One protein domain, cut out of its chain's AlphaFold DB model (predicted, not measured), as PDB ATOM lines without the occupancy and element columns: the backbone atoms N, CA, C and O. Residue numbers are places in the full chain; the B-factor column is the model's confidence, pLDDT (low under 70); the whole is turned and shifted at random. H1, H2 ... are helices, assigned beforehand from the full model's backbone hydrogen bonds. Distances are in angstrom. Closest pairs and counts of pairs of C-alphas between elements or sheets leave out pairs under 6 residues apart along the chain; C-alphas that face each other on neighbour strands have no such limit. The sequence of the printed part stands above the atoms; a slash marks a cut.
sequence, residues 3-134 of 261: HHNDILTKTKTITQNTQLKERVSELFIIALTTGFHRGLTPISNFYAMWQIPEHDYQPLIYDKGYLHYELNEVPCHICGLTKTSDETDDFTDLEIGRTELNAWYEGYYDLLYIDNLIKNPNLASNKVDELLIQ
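Overview. This is residues 3 to 134 of the 261 residues of an uncharacterized protein of Moraxella lacunata (UniProt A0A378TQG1). Helix H5 is the core of a small, loop-rich body, with H1, the hairpin of H2 and H3, the little H4 and H6 packed round it, mostly crossing it rather than running alongside. A long link between H3 and H4, residues 51 to 89, reaches away from the helices, and its residues 63 to 68 stick out at one end of the long axis. The printed part has 132 residues with six named helices, H1 to H6 in chain order, and no named strand; the class is all helix, though under half of the residues, 64 of 132, are in named elements. It is compact, with a radius of gyration of the C-alphas of 15.5 A, yet elongated, with spans of 47 by 27 by 24 A.

Arrangement. H1, residues 4 to 15, touches the hub H5, residues 105 to 119, running the same way at a tilt of 36 degrees, only just steep; the closest C-alphas, of Thr 11 and Tyr 108, are 6.5 A apart. H2, residues 18 to 34, touches H5 with residues 19 to 20 alone, about perpendicular at 81 degrees, with the C-alphas of Leu 20 and Asp 115 closest at 6.0 A. H2 and H3, residues 42 to 50, form a helical hairpin at a shallow tilt of 29 degrees, opposite ways; the C-alphas of Val 24 and Ile 43 are closest, 4.9 A apart. H3 touches H5, only just about perpendicular at 73 degrees, with the C-alphas of Asn 45 and Gly 107 closest at 4.9 A. H4, residues 90 to 93, touches H5 with the C-alphas of Asp 90 and Glu 106 closest at 5.3 A, and is apart from H3. H6, residues 127 to 133, touches H5, about perpendicular at 74 degrees, with the C-alphas of Ile 118 and Ile 133 closest at 6.7 A. In H1, H2, H3, H5 and H6 every O i to N i+4 pair is within hydrogen-bond range; H4 is too short for such a pair.

Along the chain. H1 begins at C-alpha 4, (14.951, 78.942, 84.574), and is 16.2 A long. H2 is the longest helix by residues, with 17, and measures 24.0 A; H3 measures 11.8 A. H5 measures 21.0 A from C-alpha 105 at (9.487, 79.845, 77.587). H6 ends at C-alpha 133, (13.059, 82.120, 56.011).

Size, cuts and confidence. The C-alphas farthest apart, of Asp 63 and Asn 122, are 50.6 A apart. The printed part has no cut. The links H3 to H4 and H4 to H5 are long. The mean pLDDT of the printed part is 86.1, with residues 63 to 72 and 87 to 99 under 70.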
ATOM      1  N   HIS A   3      15.022  74.357  82.903       90.69
ATOM      2  CA  HIS A   3      15.120  75.142  84.129       90.69
ATOM      3  C   HIS A   3      15.367  76.618  83.819       90.69
ATOM      4  O   HIS A   3      16.077  76.957  82.872       90.69
ATOM      5  N   HIS A   4      14.815  77.488  84.661       93.06
ATOM      6  CA  HIS A   4      14.951  78.942  84.574       93.06
ATOM      7  C   HIS A   4      16.394  79.411  84.279       93.06
ATOM      8  O   HIS A   4      16.640  80.093  83.285       93.06
ATOM      9  N   ASN A   5      17.372  79.003  85.099       90.56
ATOM     10  CA  ASN A   5      18.763  79.466  84.968       90.56
ATOM     11  C   ASN A   5      19.425  78.988  83.656       90.56
ATOM     12  O   ASN A   5      20.221  79.716  83.053       90.56
ATOM     13  N   ASP A   6      19.065  77.792  83.177       91.31
ATOM     14  CA  ASP A   6      19.562  77.263  81.903       91.31
ATOM     15  C   ASP A   6      19.020  78.085  80.731       91.31
ATOM     16  O   ASP A   6      19.755  78.393  79.788       91.31
ATOM     17  N   ILE A   7      17.742  78.477  80.802       91.00
ATOM     18  CA  ILE A   7      17.117  79.334  79.795       91.00
ATOM     19  C   ILE A   7      17.771  80.698  79.737       91.00
ATOM     20  O   ILE A   7      18.033  81.159  78.631       91.00
ATOM     21  N   LEU A   8      18.096  81.329  80.865       92.81
ATOM     22  CA  LEU A   8      18.772  82.630  80.840       92.81
ATOM     23  C   LEU A   8      20.096  82.561  80.067       92.81
ATOM     24  O   LEU A   8      20.360  83.386  79.190       92.81
ATOM     25  N   THR A   9      20.887  81.515  80.314       91.94
ATOM     26  CA  THR A   9      22.169  81.298  79.626       91.94
ATOM     27  C   THR A   9      21.979  81.057  78.124       91.94
ATOM     28  O   THR A   9      22.660  81.660  77.284       91.94
ATOM     29  N   LYS A  10      21.023  80.194  77.759       92.81
ATOM     30  CA  LYS A  10      20.719  79.872  76.356       92.81
ATOM     31  C   LYS A  10      20.149  81.080  75.608       92.81
ATOM     32  O   LYS A  10      20.575  81.377  74.497       92.81
ATOM     33  N   THR A  11      19.256  81.824  76.247       91.62
ATOM     34  CA  THR A  11      18.628  83.038  75.716       91.62
ATOM     35  C   THR A  11      19.659  84.121  75.434       91.62
ATOM     36  O   THR A  11      19.649  84.711  74.354       91.62
ATOM     37  N   LYS A  12      20.603  84.345  76.354       91.56
ATOM     38  CA  LYS A  12      21.710  85.287  76.149       91.56
ATOM     39  C   LYS A  12      22.549  84.920  74.924       91.56
ATOM     40  O   LYS A  12      22.906  85.790  74.139       91.56
ATOM     41  N   THR A  13      22.812  83.629  74.727       92.56
ATOM     42  CA  THR A  13      23.554  83.132  73.558       92.56
ATOM     43  C   THR A  13      22.794  83.401  72.255       92.56
ATOM     44  O   THR A  13      23.372  83.898  71.292       92.56
ATOM     45  N   ILE A  14      21.492  83.108  72.221       94.00
ATOM     46  CA  ILE A  14      20.660  83.259  71.018       94.00
ATOM     47  C   ILE A  14      20.433  84.739  70.678       94.00
ATOM     48  O   ILE A  14      20.572  85.143  69.526       94.00
ATOM     49  N   THR A  15      20.155  85.579  71.675       93.75
ATOM     50  CA  THR A  15      19.886  87.017  71.476       93.75
ATOM     51  C   THR A  15      21.136  87.842  71.145       93.75
ATOM     52  O   THR A  15      21.018  88.975  70.682       93.75
ATOM     53  N   GLN A  16      22.338  87.277  71.304       93.75
ATOM     54  CA  GLN A  16      23.587  87.851  70.785       93.75
ATOM     55  C   GLN A  16      23.778  87.633  69.276       93.75
ATOM     56  O   GLN A  16      24.639  88.279  68.675       93.75
ATOM     57  N   ASN A  17      22.988  86.762  68.638       94.75
ATOM     58  CA  ASN A  17      23.041  86.569  67.193       94.75
ATOM     59  C   ASN A  17      22.432  87.780  66.460       94.75
ATOM     60  O   ASN A  17      21.215  87.979  66.450       94.75
ATOM     61  N   THR A  18      23.273  88.570  65.790       94.88
ATOM     62  CA  THR A  18      22.827  89.742  65.020       94.88
ATOM     63  C   THR A  18      21.910  89.365  63.859       94.88
ATOM     64  O   THR A  18      20.960  90.097  63.594       94.88
ATOM     65  N   GLN A  19      22.122  88.204  63.228       96.06
ATOM     66  CA  GLN A  19      21.250  87.720  62.152       96.06
ATOM     67  C   GLN A  19      19.843  87.424  62.671       96.06
ATOM     68  O   GLN A  19      18.868  87.699  61.980       96.06
ATOM     69  N   LEU A  20      19.715  86.912  63.900       96.88
ATOM     70  CA  LEU A  20      18.404  86.699  64.510       96.88
ATOM     71  C   LEU A  20      17.698  88.032  64.766       96.88
ATOM     72  O   LEU A  20      16.528  88.164  64.418       96.88
ATOM     73  N   LYS A  21      18.401  89.030  65.322       96.69
ATOM     74  CA  LYS A  21      17.849  90.379  65.548       96.69
ATOM     75  C   LYS A  21      17.332  91.009  64.251       96.69
ATOM     76  O   LYS A  21      16.223  91.547  64.210       96.69
ATOM     77  N   GLU A  22      18.140  90.952  63.196       96.25
ATOM     78  CA  GLU A  22      17.753  91.418  61.863       96.25
ATOM     79  C   GLU A  22      16.526  90.648  61.377       96.25
ATOM     80  O   GLU A  22      15.520  91.252  61.001       96.25
ATOM     81  N   ARG A  23      16.550  89.317  61.499       96.81
ATOM     82  CA  ARG A  23      15.481  88.464  60.995       96.81
ATOM     83  C   ARG A  23      14.145  88.681  61.690       96.81
ATOM     84  O   ARG A  23      13.132  88.774  61.005       96.81
ATOM     85  N   VAL A  24      14.099  88.782  63.018       96.94
ATOM     86  CA  VAL A  24      12.829  89.034  63.727       96.94
ATOM     87  C   VAL A  24      12.238  90.399  63.358       96.94
ATOM     88  O   VAL A  24      11.018  90.541  63.277       96.94
ATOM     89  N   SER A  25      13.095  91.378  63.054       97.31
ATOM     90  CA  SER A  25      12.681  92.701  62.580       97.31
ATOM     91  C   SER A  25      12.113  92.628  61.159       97.31
ATOM     92  O   SER A  25      11.045  93.174  60.885       97.31
ATOM     93  N   GLU A  26      12.767  91.891  60.260       97.06
ATOM     94  CA  GLU A  26      12.262  91.629  58.910       97.06
ATOM     95  C   GLU A  26      10.934  90.869  58.925       97.06
ATOM     96  O   GLU A  26      10.003  91.256  58.219       97.06
ATOM     97  N   LEU A  27      10.823  89.816  59.743       96.69
ATOM     98  CA  LEU A  27       9.612  89.007  59.882       96.69
ATOM     99  C   LEU A  27       8.412  89.848  60.297       96.69
ATOM    100  O   LEU A  27       7.326  89.668  59.743       96.69
ATOM    101  N   PHE A  28       8.621  90.808  61.196       96.94
ATOM    102  CA  PHE A  28       7.582  91.746  61.587       96.94
ATOM    103  C   PHE A  28       7.082  92.564  60.388       96.94
ATOM    104  O   PHE A  28       5.879  92.632  60.138       96.94
ATOM    105  N   ILE A  29       7.986  93.133  59.586       96.50
ATOM    106  CA  ILE A  29       7.621  93.933  58.404       96.50
ATOM    107  C   ILE A  29       6.966  93.057  57.316       96.50
ATOM    108  O   ILE A  29       5.970  93.439  56.689       96.50
ATOM    109  N   ILE A  30       7.487  91.850  57.109       95.50
ATOM    110  CA  ILE A  30       6.930  90.859  56.188       95.50
ATOM    111  C   ILE A  30       5.500  90.488  56.601       95.50
ATOM    112  O   ILE A  30       4.604  90.441  55.751       95.50
ATOM    113  N   ALA A  31       5.254  90.268  57.893       95.06
ATOM    114  CA  ALA A  31       3.940  89.939  58.432       95.06
ATOM    115  C   ALA A  31       2.905  91.033  58.137       95.06
ATOM    116  O   ALA A  31       1.776  90.720  57.742       95.06
ATOM    117  N   LEU A  32       3.304  92.309  58.242       94.75
ATOM    118  CA  LEU A  32       2.454  93.462  57.921       94.75
ATOM    119  C   LEU A  32       2.021  93.507  56.454       94.75
ATOM    120  O   LEU A  32       0.921  93.964  56.149       94.75
ATOM    121  N   THR A  33       2.884  93.042  55.553       92.88
ATOM    122  CA  THR A  33       2.670  93.140  54.102       92.88
ATOM    123  C   THR A  33       1.955  91.909  53.542       92.88
ATOM    124  O   THR A  33       1.116  91.998  52.644       92.88
ATOM    125  N   THR A  34       2.290  90.727  54.049       92.44
ATOM    126  CA  THR A  34       1.853  89.453  53.459       92.44
ATOM    127  C   THR A  34       0.622  88.863  54.140       92.44
ATOM    128  O   THR A  34      -0.040  88.003  53.552       92.44
ATOM    129  N   GLY A  35       0.299  89.318  55.355       90.38
ATOM    130  CA  GLY A  35      -0.672  88.665  56.232       90.38
ATOM    131  C   GLY A  35      -0.105  87.435  56.950       90.38
ATOM    132  O   GLY A  35      -0.870  86.676  57.538       90.38
ATOM    133  N   PHE A  36       1.219  87.215  56.919       91.75
ATOM    134  CA  PHE A  36       1.891  86.165  57.687       91.75
ATOM    135  C   PHE A  36       1.915  86.508  59.182       91.75
ATOM    136  O   PHE A  36       2.905  86.958  59.744       91.75
ATOM    137  N   HIS A  37       0.778  86.298  59.827       90.38
ATOM    138  CA  HIS A  37       0.505  86.649  61.213       90.38
ATOM    139  C   HIS A  37       1.571  86.171  62.215       90.38
ATOM    140  O   HIS A  37       2.040  86.953  63.039       90.38
ATOM    141  N   ARG A  38       2.034  84.928  62.092       87.62
ATOM    142  CA  ARG A  38       3.067  84.352  62.964       87.62
ATOM    143  C   ARG A  38       4.373  85.164  63.016       87.62
ATOM    144  O   ARG A  38       5.076  85.107  64.020       87.62
ATOM    145  N   GLY A  39       4.678  85.936  61.971       92.75
ATOM    146  CA  GLY A  39       5.859  86.795  61.919       92.75
ATOM    147  C   GLY A  39       5.784  88.057  62.787       92.75
ATOM    148  O   GLY A  39       6.795  88.734  62.914       92.75
ATOM    149  N   LEU A  40       4.633  88.390  63.395       94.44
ATOM    150  CA  LEU A  40       4.525  89.568  64.267       94.44
ATOM    151  C   LEU A  40       5.228  89.369  65.615       94.44
ATOM    152  O   LEU A  40       5.968  90.234  66.060       94.44
ATOM    153  N   THR A  41       4.997  88.245  66.282       92.31
ATOM    154  CA  THR A  41       5.420  88.031  67.673       92.31
ATOM    155  C   THR A  41       6.940  87.969  67.913       92.31
ATOM    156  O   THR A  41       7.380  88.549  68.910       92.31
ATOM    157  N   PRO A  42       7.773  87.355  67.039       94.44
ATOM    158  CA  PRO A  42       9.187  87.100  67.333       94.44
ATOM    159  C   PRO A  42       9.994  88.325  67.761       94.44
ATOM    160  O   PRO A  42      10.903  88.216  68.580       94.44
ATOM    161  N   ILE A  43       9.666  89.508  67.234       96.44
ATOM    162  CA  ILE A  43      10.367  90.737  67.608       96.44
ATOM    163  C   ILE A  43      10.123  91.107  69.076       96.44
ATOM    164  O   ILE A  43      11.054  91.520  69.762       96.44
ATOM    165  N   SER A  44       8.904  90.916  69.589       94.06
ATOM    166  CA  SER A  44       8.604  91.164  71.002       94.06
ATOM    167  C   SER A  44       9.336  90.161  71.882       94.06
ATOM    168  O   SER A  44       9.972  90.569  72.848       94.06
ATOM    169  N   ASN A  45       9.326  88.880  71.495       93.44
ATOM    170  CA  ASN A  45      10.056  87.820  72.191       93.44
ATOM    171  C   ASN A  45      11.546  88.160  72.284       93.44
ATOM    172  O   ASN A  45      12.130  88.106  73.364       93.44
ATOM    173  N   PHE A  46      12.150  88.597  71.172       96.19
ATOM    174  CA  PHE A  46      13.550  89.012  71.137       96.19
ATOM    175  C   PHE A  46      13.832  90.129  72.143       96.19
ATOM    176  O   PHE A  46      14.738  89.995  72.962       96.19
ATOM    177  N   TYR A  47      13.062  91.220  72.120       95.38
ATOM    178  CA  TYR A  47      13.320  92.367  72.996       95.38
ATOM    179  C   TYR A  47      12.955  92.123  74.464       95.38
ATOM    180  O   TYR A  47      13.628  92.671  75.336       95.38
ATOM    181  N   ALA A  48      11.966  91.275  74.752       93.06
ATOM    182  CA  ALA A  48      11.664  90.834  76.114       93.06
ATOM    183  C   ALA A  48      12.813  90.011  76.718       93.06
ATOM    184  O   ALA A  48      13.053  90.059  77.923       93.06
ATOM    185  N   MET A  49      13.544  89.283  75.872       93.38
ATOM    186  CA  MET A  49      14.604  88.361  76.273       93.38
ATOM    187  C   MET A  49      16.017  88.940  76.250       93.38
ATOM    188  O   MET A  49      16.852  88.583  77.079       93.38
ATOM    189  N   TRP A  50      16.299  89.831  75.305       94.00
ATOM    190  CA  TRP A  50      17.650  90.292  74.985       94.00
ATOM    191  C   TRP A  50      18.363  90.992  76.148       94.00
ATOM    192  O   TRP A  50      19.588  90.929  76.249       94.00
ATOM    193  N   GLN A  51      17.609  91.649  77.030       90.81
ATOM    194  CA  GLN A  51      18.173  92.455  78.114       90.81
ATOM    195  C   GLN A  51      17.994  91.834  79.503       90.81
ATOM    196  O   GLN A  51      18.295  92.495  80.497       90.81
ATOM    197  N   ILE A  52      17.522  90.586  79.602       94.19
ATOM    198  CA  ILE A  52      17.364  89.938  80.906       94.19
ATOM    199  C   ILE A  52      18.752  89.790  81.559       94.19
ATOM    200  O   ILE A  52      19.653  89.202  80.951       94.19
ATOM    201  N   PRO A  53      18.966  90.328  82.775       93.75
ATOM    202  CA  PRO A  53      20.232  90.178  83.473       93.75
ATOM    203  C   PRO A  53      20.438  88.725  83.906       93.75
ATOM    204  O   PRO A  53      19.493  87.956  84.048       93.75
ATOM    205  N   GLU A  54      21.682  88.340  84.176       93.50
ATOM    206  CA  GLU A  54      21.923  87.081  84.881       93.50
ATOM    207  C   GLU A  54      21.406  87.195  86.317       93.50
ATOM    208  O   GLU A  54      21.726  88.149  87.029       93.50
ATOM    209  N   HIS A  55      20.594  86.228  86.737       95.12
ATOM    210  CA  HIS A  55      20.101  86.123  88.104       95.12
ATOM    211  C   HIS A  55      19.636  84.696  88.404       95.12
ATOM    212  O   HIS A  55      19.282  83.931  87.507       95.12
ATOM    213  N   ASP A  56      19.574  84.364  89.689       95.44
ATOM    214  CA  ASP A  56      18.903  83.151  90.141       95.44
ATOM    215  C   ASP A  56      17.383  83.313  90.111       95.44
ATOM    216  O   ASP A  56      16.850  84.426  90.185       95.44
ATOM    217  N   TYR A  57      16.669  82.191  90.020       94.62
ATOM    218  CA  TYR A  57      15.219  82.181  90.174       94.62
ATOM    219  C   TYR A  57      14.814  82.750  91.542       94.62
ATOM    220  O   TYR A  57      15.231  82.255  92.592       94.62
ATOM    221  N   GLN A  58      13.956  83.767  91.518       93.38
ATOM    222  CA  GLN A  58      13.362  84.375  92.703       93.38
ATOM    223  C   GLN A  58      11.847  84.358  92.522       93.38
ATOM    224  O   GLN A  58      11.371  85.049  91.628       93.38
ATOM    225  N   PRO A  59      11.075  83.590  93.307       91.19
ATOM    226  CA  PRO A  59       9.632  83.520  93.112       91.19
ATOM    227  C   PRO A  59       8.993  84.896  93.325       91.19
ATOM    228  O   PRO A  59       9.335  85.604  94.275       91.19
ATOM    229  N   LEU A  60       8.055  85.271  92.457       89.88
ATOM    230  CA  LEU A  60       7.211  86.436  92.676       89.88
ATOM    231  C   LEU A  60       6.284  86.177  93.871       89.88
ATOM    232  O   LEU A  60       5.462  85.263  93.846       89.88
ATOM    233  N   ILE A  61       6.408  86.994  94.918       83.50
ATOM    234  CA  ILE A  61       5.540  86.948  96.098       83.50
ATOM    235  C   ILE A  61       4.602  88.151  96.032       83.50
ATOM    236  O   ILE A  61       5.058  89.293  96.083       83.50
ATOM    237  N   TYR A  62       3.298  87.897  95.907       72.19
ATOM    238  CA  TYR A  62       2.268  88.935  95.892       72.19
ATOM    239  C   TYR A  62       1.378  88.815  97.133       72.19
ATOM    240  O   TYR A  62       0.629  87.854  97.278       72.19
ATOM    241  N   ASP A  63       1.409  89.825  98.003       62.31
ATOM    242  CA  ASP A  63       0.559  89.875  99.208       62.31
ATOM    243  C   ASP A  63      -0.915  90.190  98.889       62.31
ATOM    244  O   ASP A  63      -1.803  90.037  99.729       62.31
ATOM    245  N   LYS A  64      -1.203  90.655  97.668       57.28
ATOM    246  CA  LYS A  64      -2.556  90.993  97.213       57.28
ATOM    247  C   LYS A  64      -3.077  89.831  96.374       57.28
ATOM    248  O   LYS A  64      -2.669  89.699  95.227       57.28
ATOM    249  N   GLY A  65      -3.931  88.994  96.967       52.31
ATOM    250  CA  GLY A  65      -4.390  87.683  96.478       52.31
ATOM    251  C   GLY A  65      -5.157  87.638  95.148       52.31
ATOM    252  O   GLY A  65      -6.258  87.106  95.102       52.31
ATOM    253  N   TYR A  66      -4.580  88.176  94.075       49.31
ATOM    254  CA  TYR A  66      -5.119  88.119  92.714       49.31
ATOM    255  C   TYR A  66      -4.464  87.043  91.846       49.31
ATOM    256  O   TYR A  66      -4.995  86.724  90.788       49.31
ATOM    257  N   LEU A  67      -3.347  86.460  92.284       56.62
ATOM    258  CA  LEU A  67      -2.607  85.473  91.509       56.62
ATOM    259  C   LEU A  67      -2.407  84.209  92.348       56.62
ATOM    260  O   LEU A  67      -1.529  84.139  93.207       56.62
ATOM    261  N   HIS A  68      -3.277  83.226  92.131       57.12
ATOM    262  CA  HIS A  68      -3.087  81.872  92.634       57.12
ATOM    263  C   HIS A  68      -2.298  81.095  91.585       57.12
ATOM    264  O   HIS A  68      -2.880  80.589  90.635       57.12
ATOM    265  N   TYR A  69      -0.981  81.041  91.750       64.06
ATOM    266  CA  TYR A  69      -0.122  80.166  90.958       64.06
ATOM    267  C   TYR A  69       0.084  78.847  91.695       64.06
ATOM    268  O   TYR A  69       0.263  78.842  92.922       64.06
ATOM    269  N   GLU A  70       0.129  77.733  90.969       62.91
ATOM    270  CA  GLU A  70       0.748  76.529  91.516       62.91
ATOM    271  C   GLU A  70       2.256  76.765  91.732       62.91
ATOM    272  O   GLU A  70       2.872  77.604  91.078       62.91
ATOM    273  N   LEU A  71       2.893  76.032  92.654       62.22
ATOM    274  CA  LEU A  71       4.302  76.253  93.046       62.22
ATOM    275  C   LEU A  71       5.295  76.281  91.865       62.22
ATOM    276  O   LEU A  71       6.321  76.957  91.959       62.22
ATOM    277  N   ASN A  72       5.006  75.552  90.783       66.12
ATOM    278  CA  ASN A  72       5.842  75.500  89.579       66.12
ATOM    279  C   ASN A  72       5.463  76.551  88.524       66.12
ATOM    280  O   ASN A  72       6.257  76.801  87.622       66.12
ATOM    281  N   GLU A  73       4.303  77.187  88.663       80.62
ATOM    282  CA  GLU A  73       3.786  78.233  87.774       80.62
ATOM    283  C   GLU A  73       4.097  79.639  88.294       80.62
ATOM    284  O   GLU A  73       3.834  80.623  87.609       80.62
ATOM    285  N   VAL A  74       4.658  79.755  89.506       88.38
ATOM    286  CA  VAL A  74       5.059  81.051  90.056       88.38
ATOM    287  C   VAL A  74       6.124  81.664  89.133       88.38
ATOM    288  O   VAL A  74       7.198  81.074  88.961       88.38
ATOM    289  N   PRO A  75       5.870  82.842  88.541       91.50
ATOM    290  CA  PRO A  75       6.844  83.510  87.696       91.50
ATOM    291  C   PRO A  75       7.988  84.074  88.541       91.50
ATOM    292  O   PRO A  75       7.834  84.402  89.722       91.50
ATOM    293  N   CYS A  76       9.157  84.232  87.932       93.81
ATOM    294  CA  CYS A  76      10.286  84.874  88.578       93.81
ATOM    295  C   CYS A  76      10.024  86.377  88.754       93.81
ATOM    296  O   CYS A  76       9.724  87.090  87.800       93.81
ATOM    297  N   HIS A  77      10.226  86.892  89.965       93.12
ATOM    298  CA  HIS A  77      10.121  88.303  90.341       93.12
ATOM    299  C   HIS A  77      10.954  89.245  89.452       93.12
ATOM    300  O   HIS A  77      10.615  90.424  89.285       93.12
ATOM    301  N   ILE A  78      12.061  88.736  88.903       94.94
ATOM    302  CA  ILE A  78      12.977  89.502  88.060       94.94
ATOM    303  C   ILE A  78      12.565  89.410  86.593       94.94
ATOM    304  O   ILE A  78      12.300  90.448  86.006       94.94
ATOM    305  N   CYS A  79      12.493  88.224  85.990       93.88
ATOM    306  CA  CYS A  79      12.320  88.102  84.536       93.88
ATOM    307  C   CYS A  79      10.949  87.596  84.076       93.88
ATOM    308  O   CYS A  79      10.675  87.661  82.887       93.88
ATOM    309  N   GLY A  80      10.094  87.102  84.972       91.75
ATOM    310  CA  GLY A  80       8.775  86.563  84.626       91.75
ATOM    311  C   GLY A  80       8.758  85.080  84.255       91.75
ATOM    312  O   GLY A  80       7.722  84.447  84.401       91.75
ATOM    313  N   LEU A  81       9.897  84.482  83.890       92.31
ATOM    314  CA  LEU A  81       9.981  83.042  83.618       92.31
ATOM    315  C   LEU A  81       9.635  82.222  84.869       92.31
ATOM    316  O   LEU A  81      10.123  82.515  85.962       92.31
ATOM    317  N   THR A  82       8.841  81.166  84.711       91.06
ATOM    318  CA  THR A  82       8.569  80.197  85.782       91.06
ATOM    319  C   THR A  82       9.823  79.387  86.131       91.06
ATOM    320  O   THR A  82      10.864  79.479  85.477       91.06
ATOM    321  N   LYS A  83       9.768  78.597  87.209       89.31
ATOM    322  CA  LYS A  83      10.924  77.805  87.662       89.31
ATOM    323  C   LYS A  83      11.335  76.734  86.642       89.31
ATOM    324  O   LYS A  83      12.530  76.447  86.481       89.31
ATOM    325  N   THR A  84      10.343  76.121  86.007       87.25
ATOM    326  CA  THR A  84      10.488  75.040  85.032       87.25
ATOM    327  C   THR A  84       9.383  75.120  83.990       87.25
ATOM    328  O   THR A  84       8.251  75.411  84.364       87.25
ATOM    329  N   SER A  85       9.688  74.757  82.743       80.94
ATOM    330  CA  SER A  85       8.678  74.460  81.714       80.94
ATOM    331  C   SER A  85       8.878  73.057  81.133       80.94
ATOM    332  O   SER A  85      10.012  72.541  81.118       80.94
ATOM    333  N   ASP A  86       7.787  72.437  80.677       73.69
ATOM    334  CA  ASP A  86       7.832  71.230  79.858       73.69
ATOM    335  C   ASP A  86       7.662  71.569  78.372       73.69
ATOM    336  O   ASP A  86       6.751  72.278  77.966       73.69
ATOM    337  N   GLU A  87       8.553  71.028  77.542       64.31
ATOM    338  CA  GLU A  87       8.677  71.378  76.118       64.31
ATOM    339  C   GLU A  87       7.430  71.038  75.296       64.31
ATOM    340  O   GLU A  87       7.233  71.578  74.207       64.31
ATOM    341  N   THR A  88       6.625  70.093  75.779       57.47
ATOM    342  CA  THR A  88       5.495  69.526  75.040       57.47
ATOM    343  C   THR A  88       4.245  70.397  75.047       57.47
ATOM    344  O   THR A  88       3.413  70.211  74.160       57.47
ATOM    345  N   ASP A  89       4.134  71.350  75.975       55.28
ATOM    346  CA  ASP A  89       2.965  72.235  76.086       55.28
ATOM    347  C   ASP A  89       3.154  73.547  75.281       55.28
ATOM    348  O   ASP A  89       2.215  74.045  74.654       55.28
ATOM    349  N   ASP A  90       4.400  74.012  75.140       58.66
ATOM    350  CA  ASP A  90       4.738  75.384  74.717       58.66
ATOM    351  C   ASP A  90       4.590  75.675  73.202       58.66
ATOM    352  O   ASP A  90       4.444  76.826  72.779       58.66
ATOM    353  N   PHE A  91       4.604  74.659  72.327       54.94
ATOM    354  CA  PHE A  91       4.529  74.887  70.868       54.94
ATOM    355  C   PHE A  91       3.113  75.157  70.349       54.94
ATOM    356  O   PHE A  91       2.956  75.692  69.245       54.94
ATOM    357  N   THR A  92       2.077  74.803  71.119       51.56
ATOM    358  CA  THR A  92       0.682  75.055  70.724       51.56
ATOM    359  C   THR A  92       0.286  76.535  70.832       51.56
ATOM    360  O   THR A  92      -0.688  76.952  70.199       51.56
ATOM    361  N   ASP A  93       1.104  77.348  71.513       55.75
ATOM    362  CA  ASP A  93       0.841  78.760  71.827       55.75
ATOM    363  C   ASP A  93       1.635  79.774  70.991       55.75
ATOM    364  O   ASP A  93       1.593  80.987  71.215       55.75
ATOM    365  N   LEU A  94       2.288  79.306  69.926       60.25
ATOM    366  CA  LEU A  94       2.974  80.176  68.967       60.25
ATOM    367  C   LEU A  94       2.013  80.882  67.985       60.25
ATOM    368  O   LEU A  94       2.451  81.547  67.046       60.25
ATOM    369  N   GLU A  95       0.695  80.756  68.165       61.91
ATOM    370  CA  GLU A  95      -0.306  81.508  67.405       61.91
ATOM    371  C   GLU A  95      -0.401  82.974  67.879       61.91
ATOM    372  O   GLU A  95      -0.304  83.277  69.071       61.91
ATOM    373  N   ILE A  96      -0.680  83.912  66.956       55.78
ATOM    374  CA  ILE A  96      -1.100  85.272  67.345       55.78
ATOM    375  C   ILE A  96      -2.270  85.151  68.324       55.78
ATOM    376  O   ILE A  96      -3.275  84.525  67.992       55.78
ATOM    377  N   GLY A  97      -2.202  85.846  69.458       56.94
ATOM    378  CA  GLY A  97      -3.268  85.782  70.461       56.94
ATOM    379  C   GLY A  97      -2.872  85.074  71.732       56.94
ATOM    380  O   GLY A  97      -3.533  85.318  72.735       56.94
ATOM    381  N   ARG A  98      -1.831  84.242  71.678       63.12
ATOM    382  CA  ARG A  98      -1.492  83.322  72.765       63.12
ATOM    383  C   ARG A  98      -0.111  83.553  73.353       63.12
ATOM    384  O   ARG A  98       0.083  83.307  74.529       63.12
ATOM    385  N   THR A  99       0.818  84.088  72.566       68.94
ATOM    386  CA  THR A  99       2.161  84.373  73.066       68.94
ATOM    387  C   THR A  99       2.183  85.653  73.883       68.94
ATOM    388  O   THR A  99       1.895  86.731  73.370       68.94
ATOM    389  N   GLU A 100       2.576  85.544  75.137       77.19
ATOM    390  CA  GLU A 100       2.808  86.681  76.015       77.19
ATOM    391  C   GLU A 100       3.839  87.676  75.448       77.19
ATOM    392  O   GLU A 100       4.768  87.310  74.731       77.19
ATOM    393  N   LEU A 101       3.695  88.963  75.780       82.81
ATOM    394  CA  LEU A 101       4.628  90.014  75.329       82.81
ATOM    395  C   LEU A 101       5.833  90.207  76.267       82.81
ATOM    396  O   LEU A 101       6.713  91.019  75.975       82.81
ATOM    397  N   ASN A 102       5.854  89.477  77.384       84.94
ATOM    398  CA  ASN A 102       6.952  89.420  78.348       84.94
ATOM    399  C   ASN A 102       7.862  88.208  78.079       84.94
ATOM    400  O   ASN A 102       7.664  87.472  77.117       84.94
ATOM    401  N   ALA A 103       8.887  88.006  78.906       88.44
ATOM    402  CA  ALA A 103       9.768  86.856  78.755       88.44
ATOM    403  C   ALA A 103       9.100  85.574  79.274       88.44
ATOM    404  O   ALA A 103       8.844  85.443  80.469       88.44
ATOM    405  N   TRP A 104       8.871  84.636  78.357       88.62
ATOM    406  CA  TRP A 104       8.240  83.336  78.596       88.62
ATOM    407  C   TRP A 104       8.942  82.230  77.805       88.62
ATOM    408  O   TRP A 104       9.674  82.519  76.856       88.62
ATOM    409  N   TYR A 105       8.762  80.968  78.191       89.12
ATOM    410  CA  TYR A 105       9.487  79.845  77.587       89.12
ATOM    411  C   TYR A 105       9.161  79.681  76.093       89.12
ATOM    412  O   TYR A 105      10.064  79.485  75.281       89.12
ATOM    413  N   GLU A 106       7.910  79.900  75.706       86.56
ATOM    414  CA  GLU A 106       7.397  79.933  74.334       86.56
ATOM    415  C   GLU A 106       8.160  80.951  73.485       86.56
ATOM    416  O   GLU A 106       8.542  80.670  72.348       86.56
ATOM    417  N   GLY A 107       8.453  82.124  74.058       89.50
ATOM    418  CA  GLY A 107       9.260  83.145  73.401       89.50
ATOM    419  C   GLY A 107      10.689  82.669  73.133       89.50
ATOM    420  O   GLY A 107      11.246  82.958  72.076       89.50
ATOM    421  N   TYR A 108      11.271  81.882  74.039       91.25
ATOM    422  CA  TYR A 108      12.602  81.304  73.852       91.25
ATOM    423  C   TYR A 108      12.577  80.235  72.758       91.25
ATOM    424  O   TYR A 108      13.433  80.256  71.871       91.25
ATOM    425  N   TYR A 109      11.595  79.330  72.782       90.12
ATOM    426  CA  TYR A 109      11.454  78.299  71.753       90.12
ATOM    427  C   TYR A 109      11.202  78.896  70.374       90.12
ATOM    428  O   TYR A 109      11.781  78.418  69.402       90.12
ATOM    429  N   ASP A 110      10.410  79.965  70.287       90.25
ATOM    430  CA  ASP A 110      10.199  80.718  69.054       90.25
ATOM    431  C   ASP A 110      11.527  81.226  68.474       90.25
ATOM    432  O   ASP A 110      11.880  80.939  67.327       90.25
ATOM    433  N   LEU A 111      12.315  81.921  69.296       94.25
ATOM    434  CA  LEU A 111      13.607  82.461  68.881       94.25
ATOM    435  C   LEU A 111      14.609  81.361  68.520       94.25
ATOM    436  O   LEU A 111      15.299  81.481  67.510       94.25
ATOM    437  N   LEU A 112      14.673  80.283  69.307       93.88
ATOM    438  CA  LEU A 112      15.521  79.124  69.027       93.88
ATOM    439  C   LEU A 112      15.136  78.462  67.702       93.88
ATOM    440  O   LEU A 112      16.004  78.078  66.919       93.88
ATOM    441  N   TYR A 113      13.840  78.326  67.444       92.81
ATOM    442  CA  TYR A 113      13.333  77.731  66.219       92.81
ATOM    443  C   TYR A 113      13.720  78.563  64.991       92.81
ATOM    444  O   TYR A 113      14.270  78.027  64.026       92.81
ATOM    445  N   ILE A 114      13.521  79.882  65.055       94.81
ATOM    446  CA  ILE A 114      13.921  80.807  63.987       94.81
ATOM    447  C   ILE A 114      15.442  80.787  63.789       94.81
ATOM    448  O   ILE A 114      15.905  80.681  62.657       94.81
ATOM    449  N   ASP A 115      16.226  80.830  64.868       95.81
ATOM    450  CA  ASP A 115      17.691  80.759  64.815       95.81
ATOM    451  C   ASP A 115      18.185  79.465  64.140       95.81
ATOM    452  O   ASP A 115      19.078  79.500  63.289       95.81
ATOM    453  N   ASN A 116      17.550  78.328  64.440       94.81
ATOM    454  CA  ASN A 116      17.856  77.049  63.802       94.81
ATOM    455  C   ASN A 116      17.531  77.040  62.304       94.81
ATOM    456  O   ASN A 116      18.329  76.509  61.527       94.81
ATOM    457  N   LEU A 117      16.405  77.635  61.895       94.94
ATOM    458  CA  LEU A 117      16.028  77.766  60.484       94.94
ATOM    459  C   LEU A 117      16.968  78.705  59.716       94.94
ATOM    460  O   LEU A 117      17.318  78.403  58.578       94.94
ATOM    461  N   ILE A 118      17.431  79.800  60.332       94.75
ATOM    462  CA  ILE A 118      18.446  80.689  59.737       94.75
ATOM    463  C   ILE A 118      19.741  79.910  59.476       94.75
ATOM    464  O   ILE A 118      20.305  79.983  58.385       94.75
ATOM    465  N   LYS A 119      20.206  79.141  60.469       94.81
ATOM    466  CA  LYS A 119      21.448  78.355  60.376       94.81
ATOM    467  C   LYS A 119      21.330  77.165  59.427       94.81
ATOM    468  O   LYS A 119      22.318  76.778  58.810       94.81
ATOM    469  N   ASN A 120      20.136  76.585  59.312       95.75
ATOM    470  CA  ASN A 120      19.880  75.386  58.522       95.75
ATOM    471  C   ASN A 120      18.593  75.539  57.685       95.75
ATOM    472  O   ASN A 120      17.600  74.868  57.972       95.75
ATOM    473  N   PRO A 121      18.595  76.351  56.609       92.94
ATOM    474  CA  PRO A 121      17.386  76.612  55.818       92.94
ATOM    475  C   PRO A 121      16.752  75.355  55.207       92.94
ATOM    476  O   PRO A 121      15.546  75.309  54.991       92.94
ATOM    477  N   ASN A 122      17.547  74.303  54.985       93.12
ATOM    478  CA  ASN A 122      17.075  73.005  54.490       93.12
ATOM    479  C   ASN A 122      16.161  72.258  55.481       93.12
ATOM    480  O   ASN A 122      15.566  71.253  55.101       93.12
ATOM    481  N   LEU A 123      16.071  72.705  56.740       90.31
ATOM    482  CA  LEU A 123      15.115  72.178  57.719       90.31
ATOM    483  C   LEU A 123      13.697  72.724  57.511       90.31
ATOM    484  O   LEU A 123      12.770  72.206  58.130       90.31
ATOM    485  N   ALA A 124      13.516  73.739  56.659       91.25
ATOM    486  CA  ALA A 124      12.191  74.223  56.309       91.25
ATOM    487  C   ALA A 124      11.406  73.117  55.594       91.25
ATOM    488  O   ALA A 124      11.757  72.672  54.503       91.25
ATOM    489  N   SER A 125      10.352  72.652  56.256       90.50
ATOM    490  CA  SER A 125       9.623  71.433  55.896       90.50
ATOM    491  C   SER A 125       8.168  71.695  55.522       90.50
ATOM    492  O   SER A 125       7.497  70.839  54.944       90.50
ATOM    493  N   ASN A 126       7.665  72.877  55.869       89.06
ATOM    494  CA  ASN A 126       6.293  73.282  55.640       89.06
ATOM    495  C   ASN A 126       6.216  74.774  55.263       89.06
ATOM    496  O   ASN A 126       7.186  75.525  55.350       89.06
ATOM    497  N   LYS A 127       5.016  75.217  54.878       87.69
ATOM    498  CA  LYS A 127       4.763  76.588  54.414       87.69
ATOM    499  C   LYS A 127       5.058  77.671  55.462       87.69
ATOM    500  O   LYS A 127       5.384  78.795  55.094       87.69
ATOM    501  N   VAL A 128       4.885  77.383  56.752       87.12
ATOM    502  CA  VAL A 128       5.215  78.335  57.825       87.12
ATOM    503  C   VAL A 128       6.726  78.521  57.889       87.12
ATOM    504  O   VAL A 128       7.180  79.663  57.911       87.12
ATOM    505  N   ASP A 129       7.492  77.434  57.828       90.56
ATOM    506  CA  ASP A 129       8.956  77.472  57.845       90.56
ATOM    507  C   ASP A 129       9.490  78.270  56.651       90.56
ATOM    508  O   ASP A 129      10.320  79.159  56.822       90.56
ATOM    509  N   GLU A 130       8.943  78.026  55.454       90.62
ATOM    510  CA  GLU A 130       9.269  78.780  54.237       90.62
ATOM    511  C   GLU A 130       9.037  80.289  54.422       90.62
ATOM    512  O   GLU A 130       9.865  81.106  54.017       90.62
ATOM    513  N   LEU A 131       7.938  80.682  55.078       90.94
ATOM    514  CA  LEU A 131       7.648  82.086  55.383       90.94
ATOM    515  C   LEU A 131       8.585  82.656  56.459       90.94
ATOM    516  O   LEU A 131       8.904  83.846  56.408       90.94
ATOM    517  N   LEU A 132       9.061  81.835  57.399       92.31
ATOM    518  CA  LEU A 132      10.031  82.244  58.418       92.31
ATOM    519  C   LEU A 132      11.424  82.501  57.840       92.31
ATOM    520  O   LEU A 132      12.145  83.338  58.384       92.31
ATOM    521  N   ILE A 133      11.779  81.891  56.709       93.69
ATOM    522  CA  ILE A 133      13.059  82.120  56.011       93.69
ATOM    523  C   ILE A 133      12.929  82.928  54.713       93.69
ATOM    524  O   ILE A 133      13.928  83.164  54.038       93.69
ATOM    525  N   GLN A 134      11.722  83.378  54.353       93.00
ATOM    526  CA  GLN A 134      11.514  84.128  53.111       93.00
ATOM    527  C   GLN A 134      12.389  85.398  53.058       93.00
ATOM    528  O   GLN A 134      12.451  86.130  54.054       93.00
TER     529      GLN A 134